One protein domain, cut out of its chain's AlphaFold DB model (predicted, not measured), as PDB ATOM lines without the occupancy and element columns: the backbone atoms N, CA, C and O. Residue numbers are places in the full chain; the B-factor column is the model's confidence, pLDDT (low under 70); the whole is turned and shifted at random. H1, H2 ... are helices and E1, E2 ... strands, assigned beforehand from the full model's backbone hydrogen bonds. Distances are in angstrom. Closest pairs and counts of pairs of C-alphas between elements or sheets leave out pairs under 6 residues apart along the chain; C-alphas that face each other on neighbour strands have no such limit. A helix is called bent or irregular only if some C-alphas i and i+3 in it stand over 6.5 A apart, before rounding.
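Overview. This is residues 81 to 130 of the 144 residues of the protein "PROCT domain-containing protein" of Verticillium alfalfae (strain VaMs.102 / ATCC MYA-4576 / FGSC 10136) (UniProt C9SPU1). This is a model with little regular structure, mostly loops: a small sheet of E1 and E2 at one end, H1 on a wide loop between these strands, and H2 toward the other end, reached through residues 111 to 122. The 50 printed residues hold E1, H1, E2 and H2 in that order, a mixed class with 17 residues in named elements; the sheet is antiparallel. The whole is only just loose, close to compact, with a radius of gyration of the C-alphas of 11.8 A, and spans 34 by 24 by 16 A.

Arrangement. E1, residues 82 to 84, and E2, residues 108 to 110, are antiparallel neighbours at 137 degrees. N 83 and O 109 are 3.0 A apart, within hydrogen-bond range. H1, residues 95 to 101, is apart from H2, residues 123 to 126, as is E1. H1 has 1 of 3 O i to N i+4 pairs within range and 3 of 4 O i to N i+3 pairs; H2 is too short for an O i to N i+4 pair.

Along the chain. E1 begins at C-alpha 82 (-2.696, 136.851, 59.983) and E2 measures 7.1 A. H1 measures 10.2 A and is neither bent nor irregular, but only just: C-alphas 96 and 99 are 6.3 A apart. H2 ends at C-alpha 126 (2.766, 133.273, 34.349).

Size, cuts and confidence. The C-alphas of Phe 81 and Ala 130, the two farthest apart, are 36.0 A apart. The printed part has no cut. The link from E2 to H2 is long. Residues 128 to 130 have pLDDT under 70.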
ATOM      1  N   PHE A  81      -6.978 139.206  60.213       98.00
ATOM      2  CA  PHE A  81      -6.277 138.056  59.653       98.00
ATOM      3  C   PHE A  81      -4.779 138.150  59.919       98.00
ATOM      4  O   PHE A  81      -4.209 139.237  59.985       98.00
ATOM      5  N   LEU A  82      -4.143 136.990  60.041       97.12
ATOM      6  CA  LEU A  82      -2.696 136.851  59.983       97.12
ATOM      7  C   LEU A  82      -2.361 136.023  58.748       97.12
ATOM      8  O   LEU A  82      -2.996 134.997  58.500       97.12
ATOM      9  N   VAL A  83      -1.375 136.471  57.980       97.00
ATOM     10  CA  VAL A  83      -0.921 135.796  56.759       97.00
ATOM     11  C   VAL A  83       0.572 135.489  56.860       97.00
ATOM     12  O   VAL A  83       1.275 136.193  57.590       97.00
ATOM     13  N   PRO A  84       1.096 134.487  56.134       96.12
ATOM     14  CA  PRO A  84       2.538 134.270  56.045       96.12
ATOM     15  C   PRO A  84       3.266 135.534  55.572       96.12
ATOM     16  O   PRO A  84       2.760 136.247  54.704       96.12
ATOM     17  N   GLU A  85       4.472 135.803  56.077       95.31
ATOM     18  CA  GLU A  85       5.276 136.957  55.629       95.31
ATOM     19  C   GLU A  85       5.526 136.953  54.115       95.31
ATOM     20  O   GLU A  85       5.537 138.006  53.478       95.31
ATOM     21  N   THR A  86       5.635 135.761  53.525       91.56
ATOM     22  CA  THR A  86       5.775 135.554  52.077       91.56
ATOM     23  C   THR A  86       4.511 135.894  51.278       91.56
ATOM     24  O   THR A  86       4.547 135.842  50.053       91.56
ATOM     25  N   GLY A  87       3.383 136.161  51.945       91.12
ATOM     26  CA  GLY A  87       2.056 136.378  51.356       91.12
ATOM     27  C   GLY A  87       1.354 135.102  50.876       91.12
ATOM     28  O   GLY A  87       0.130 135.081  50.750       91.12
ATOM     29  N   LYS A  88       2.105 134.017  50.654       93.19
ATOM     30  CA  LYS A  88       1.615 132.775  50.045       93.19
ATOM     31  C   LYS A  88       1.165 131.784  51.107       93.19
ATOM     32  O   LYS A  88       1.991 131.192  51.801       93.19
ATOM     33  N   TRP A  89      -0.142 131.566  51.188       94.44
ATOM     34  CA  TRP A  89      -0.735 130.535  52.044       94.44
ATOM     35  C   TRP A  89      -1.216 129.317  51.246       94.44
ATOM     36  O   TRP A  89      -1.268 128.215  51.788       94.44
ATOM     37  N   ASN A  90      -1.533 129.490  49.959       95.19
ATOM     38  CA  ASN A  90      -1.990 128.407  49.097       95.19
ATOM     39  C   ASN A  90      -0.819 127.755  48.342       95.19
ATOM     40  O   ASN A  90      -0.147 128.413  47.548       95.19
ATOM     41  N   TYR A  91      -0.622 126.450  48.553       94.44
ATOM     42  CA  TYR A  91       0.409 125.642  47.890       94.44
ATOM     43  C   TYR A  91      -0.165 124.595  46.920       94.44
ATOM     44  O   TYR A  91       0.592 123.778  46.399       94.44
ATOM     45  N   SER A  92      -1.469 124.622  46.611       93.81
ATOM     46  CA  SER A  92      -2.099 123.650  45.701       93.81
ATOM     47  C   SER A  92      -1.473 123.625  44.299       93.81
ATOM     48  O   SER A  92      -1.395 122.563  43.692       93.81
ATOM     49  N   PHE A  93      -0.972 124.761  43.798       90.81
ATOM     50  CA  PHE A  93      -0.264 124.856  42.508       90.81
ATOM     51  C   PHE A  93       1.268 124.828  42.650       90.81
ATOM     52  O   PHE A  93       1.988 125.004  41.670       90.81
ATOM     53  N   MET A  94       1.777 124.642  43.872       88.31
ATOM     54  CA  MET A  94       3.202 124.681  44.224       88.31
ATOM     55  C   MET A  94       3.581 123.472  45.097       88.31
ATOM     56  O   MET A  94       4.316 123.607  46.077       88.31
ATOM     57  N   GLY A  95       3.070 122.283  44.758       84.19
ATOM     58  CA  GLY A  95       3.172 121.086  45.603       84.19
ATOM     59  C   GLY A  95       4.606 120.698  45.988       84.19
ATOM     60  O   GLY A  95       4.855 120.336  47.136       84.19
ATOM     61  N   SER A  96       5.576 120.864  45.083       86.38
ATOM     62  CA  SER A  96       6.998 120.605  45.371       86.38
ATOM     63  C   SER A  96       7.571 121.523  46.457       86.38
ATOM     64  O   SER A  96       8.436 121.106  47.226       86.38
ATOM     65  N   ALA A  97       7.071 122.757  46.566       87.00
ATOM     66  CA  ALA A  97       7.513 123.721  47.569       87.00
ATOM     67  C   ALA A  97       6.898 123.462  48.956       87.00
ATOM     68  O   ALA A  97       7.497 123.836  49.966       87.00
ATOM     69  N   PHE A  98       5.737 122.796  49.030       90.12
ATOM     70  CA  PHE A  98       5.033 122.550  50.292       90.12
ATOM     71  C   PHE A  98       5.855 121.691  51.263       90.12
ATOM     72  O   PHE A  98       6.021 122.066  52.421       90.12
ATOM     73  N   ALA A  99       6.458 120.599  50.783       86.19
ATOM     74  CA  ALA A  99       7.225 119.670  51.622       86.19
ATOM     75  C   ALA A  99       8.434 120.327  52.323       86.19
ATOM     76  O   ALA A  99       8.857 119.893  53.399       86.19
ATOM     77  N   GLY A 100       9.006 121.370  51.710       83.62
ATOM     78  CA  GLY A 100      10.087 122.161  52.298       83.62
ATOM     79  C   GLY A 100       9.603 123.219  53.293       83.62
ATOM     80  O   GLY A 100      10.356 123.583  54.199       83.62
ATOM     81  N   MET A 101       8.368 123.699  53.132       86.06
ATOM     82  CA  MET A 101       7.735 124.695  53.998       86.06
ATOM     83  C   MET A 101       7.161 124.059  55.270       86.06
ATOM     84  O   MET A 101       7.436 124.557  56.354       86.06
ATOM     85  N   GLU A 102       6.464 122.923  55.161       85.88
ATOM     86  CA  GLU A 102       5.755 122.261  56.274       85.88
ATOM     87  C   GLU A 102       6.659 121.952  57.481       85.88
ATOM     88  O   GLU A 102       6.228 121.946  58.633       85.88
ATOM     89  N   LYS A 103       7.946 121.701  57.228       86.62
ATOM     90  CA  LYS A 103       8.926 121.339  58.262       86.62
ATOM     91  C   LYS A 103       9.547 122.543  58.974       86.62
ATOM     92  O   LYS A 103      10.302 122.341  59.924       86.62
ATOM     93  N   LYS A 104       9.300 123.767  58.504       87.94
ATOM     94  CA  LYS A 104       9.953 124.987  58.994       87.94
ATOM     95  C   LYS A 104       8.960 125.877  59.746       87.94
ATOM     96  O   LYS A 104       7.782 125.900  59.398       87.94
ATOM     97  N   PRO A 105       9.418 126.645  60.751       90.19
ATOM     98  CA  PRO A 105       8.607 127.705  61.331       90.19
ATOM     99  C   PRO A 105       8.171 128.707  60.257       90.19
ATOM    100  O   PRO A 105       8.975 129.106  59.411       90.19
ATOM    101  N   VAL A 106       6.905 129.118  60.307       91.50
ATOM    102  CA  VAL A 106       6.339 130.130  59.410       91.50
ATOM    103  C   VAL A 106       6.124 131.409  60.206       91.50
ATOM    104  O   VAL A 106       5.365 131.423  61.174       91.50
ATOM    105  N   HIS A 107       6.788 132.484  59.790       95.12
ATOM    106  CA  HIS A 107       6.546 133.819  60.324       95.12
ATOM    107  C   HIS A 107       5.306 134.432  59.668       95.12
ATOM    108  O   HIS A 107       5.034 134.204  58.484       95.12
ATOM    109  N   VAL A 108       4.540 135.190  60.450       97.38
ATOM    110  CA  VAL A 108       3.262 135.773  60.032       97.38
ATOM    111  C   VAL A 108       3.235 137.275  60.275       97.38
ATOM    112  O   VAL A 108       3.870 137.776  61.200       97.38
ATOM    113  N   LYS A 109       2.447 137.982  59.467       97.31
ATOM    114  CA  LYS A 109       2.206 139.424  59.561       97.31
ATOM    115  C   LYS A 109       0.708 139.736  59.543       97.31
ATOM    116  O   LYS A 109      -0.102 138.925  59.088       97.31
ATOM    117  N   LEU A 110       0.354 140.926  60.021       97.94
ATOM    118  CA  LEU A 110      -0.996 141.480  59.918       97.94
ATOM    119  C   LEU A 110      -1.224 141.988  58.490       97.94
ATOM    120  O   LEU A 110      -0.591 142.957  58.081       97.94
ATOM    121  N   ASP A 111      -2.095 141.322  57.735       97.62
ATOM    122  CA  ASP A 111      -2.411 141.693  56.350       97.62
ATOM    123  C   ASP A 111      -3.721 141.029  55.880       97.62
ATOM    124  O   ASP A 111      -4.322 140.220  56.593       97.62
ATOM    125  N   THR A 112      -4.153 141.344  54.659       97.06
ATOM    126  CA  THR A 112      -5.312 140.730  53.997       97.06
ATOM    127  C   THR A 112      -4.906 139.435  53.275       97.06
ATOM    128  O   THR A 112      -3.942 139.447  52.510       97.06
ATOM    129  N   PRO A 113      -5.627 138.310  53.452       97.50
ATOM    130  CA  PRO A 113      -5.315 137.073  52.742       97.50
ATOM    131  C   PRO A 113      -5.541 137.218  51.234       97.50
ATOM    132  O   PRO A 113      -6.600 137.659  50.784       97.50
ATOM    133  N   LEU A 114      -4.557 136.779  50.447       97.62
ATOM    134  CA  LEU A 114      -4.685 136.715  48.993       97.62
ATOM    135  C   LEU A 114      -5.775 135.705  48.582       97.62
ATOM    136  O   LEU A 114      -5.889 134.652  49.217       97.62
ATOM    137  N   PRO A 115      -6.543 135.960  47.506       97.75
ATOM    138  CA  PRO A 115      -7.506 134.996  46.977       97.75
ATOM    139  C   PRO A 115      -6.861 133.655  46.599       97.75
ATOM    140  O   PRO A 115      -5.688 133.602  46.222       97.75
ATOM    141  N   PHE A 116      -7.648 132.571  46.610       96.88
ATOM    142  CA  PHE A 116      -7.162 131.222  46.270       96.88
ATOM    143  C   PHE A 116      -6.414 131.188  44.926       96.88
ATOM    144  O   PHE A 116      -5.338 130.604  44.828       96.88
ATOM    145  N   TYR A 117      -6.951 131.892  43.927       96.44
ATOM    146  CA  TYR A 117      -6.412 132.005  42.573       96.44
ATOM    147  C   TYR A 117      -5.583 133.284  42.345       96.44
ATOM    148  O   TYR A 117      -5.521 133.770  41.225       96.44
ATOM    149  N   SER A 118      -4.960 133.887  43.359       95.94
ATOM    150  CA  SER A 118      -3.997 134.978  43.115       95.94
ATOM    151  C   SER A 118      -2.813 134.478  42.278       95.94
ATOM    152  O   SER A 118      -2.340 133.363  42.471       95.94
ATOM    153  N   ASP A 119      -2.323 135.311  41.360       93.75
ATOM    154  CA  ASP A 119      -1.061 135.144  40.624       93.75
ATOM    155  C   ASP A 119       0.106 134.633  41.491       93.75
ATOM    156  O   ASP A 119       0.783 133.679  41.104       93.75
ATOM    157  N   GLN A 120       0.272 135.163  42.707       93.12
ATOM    158  CA  GLN A 120       1.320 134.734  43.639       93.12
ATOM    159  C   GLN A 120       1.198 133.271  44.086       93.12
ATOM    160  O   GLN A 120       2.213 132.656  44.428       93.12
ATOM    161  N   HIS A 121      -0.013 132.709  44.084       95.19
ATOM    162  CA  HIS A 121      -0.278 131.305  44.409       95.19
ATOM    163  C   HIS A 121      -0.123 130.366  43.207       95.19
ATOM    164  O   HIS A 121      -0.101 129.152  43.385       95.19
ATOM    165  N   ARG A 122      -0.017 130.901  41.986       93.56
ATOM    166  CA  ARG A 122       0.071 130.128  40.736       93.56
ATOM    167  C   ARG A 122       1.145 130.668  39.775       93.56
ATOM    168  O   ARG A 122       0.872 130.775  38.580       93.56
ATOM    169  N   PRO A 123       2.376 130.948  40.249       90.31
ATOM    170  CA  PRO A 123       3.405 131.642  39.467       90.31
ATOM    171  C   PRO A 123       3.809 130.900  38.185       90.31
ATOM    172  O   PRO A 123       4.143 131.537  37.193       90.31
ATOM    173  N   ILE A 124       3.719 129.564  38.174       88.00
ATOM    174  CA  ILE A 124       4.038 128.729  37.003       88.00
ATOM    175  C   ILE A 124       3.174 129.107  35.788       88.00
ATOM    176  O   ILE A 124       3.674 129.123  34.671       88.00
ATOM    177  N   HIS A 125       1.912 129.499  36.000       89.38
ATOM    178  CA  HIS A 125       1.006 129.889  34.911       89.38
ATOM    179  C   HIS A 125       1.422 131.196  34.221       89.38
ATOM    180  O   HIS A 125       0.919 131.500  33.147       89.38
ATOM    181  N   PHE A 126       2.313 131.973  34.841       86.56
ATOM    182  CA  PHE A 126       2.766 133.273  34.349       86.56
ATOM    183  C   PHE A 126       4.228 133.251  33.886       86.56
ATOM    184  O   PHE A 126       4.749 134.284  33.487       86.56
ATOM    185  N   HIS A 127       4.893 132.091  33.925       78.25
ATOM    186  CA  HIS A 127       6.289 131.953  33.500       78.25
ATOM    187  C   HIS A 127       6.432 131.639  31.997       78.25
ATOM    188  O   HIS A 127       7.454 131.953  31.403       78.25
ATOM    189  N   SER A 128       5.409 131.053  31.363       64.88
ATOM    190  CA  SER A 128       5.487 130.493  30.000       64.88
ATOM    191  C   SER A 128       5.295 131.490  28.846       64.88
ATOM    192  O   SER A 128       5.046 131.067  27.724       64.88
ATOM    193  N   PHE A 129       5.391 132.802  29.080       64.88
ATOM    194  CA  PHE A 129       5.149 133.811  28.033       64.88
ATOM    195  C   PHE A 129       6.418 134.334  27.342       64.88
ATOM    196  O   PHE A 129       6.312 135.140  26.423       64.88
ATOM    197  N   ALA A 130       7.606 133.869  27.739       58.28
ATOM    198  CA  ALA A 130       8.886 134.335  27.193       58.28
ATOM    199  C   ALA A 130       9.256 133.744  25.811       58.28
ATOM    200  O   ALA A 130      10.334 134.020  25.300       58.28
TER     201      ALA A 130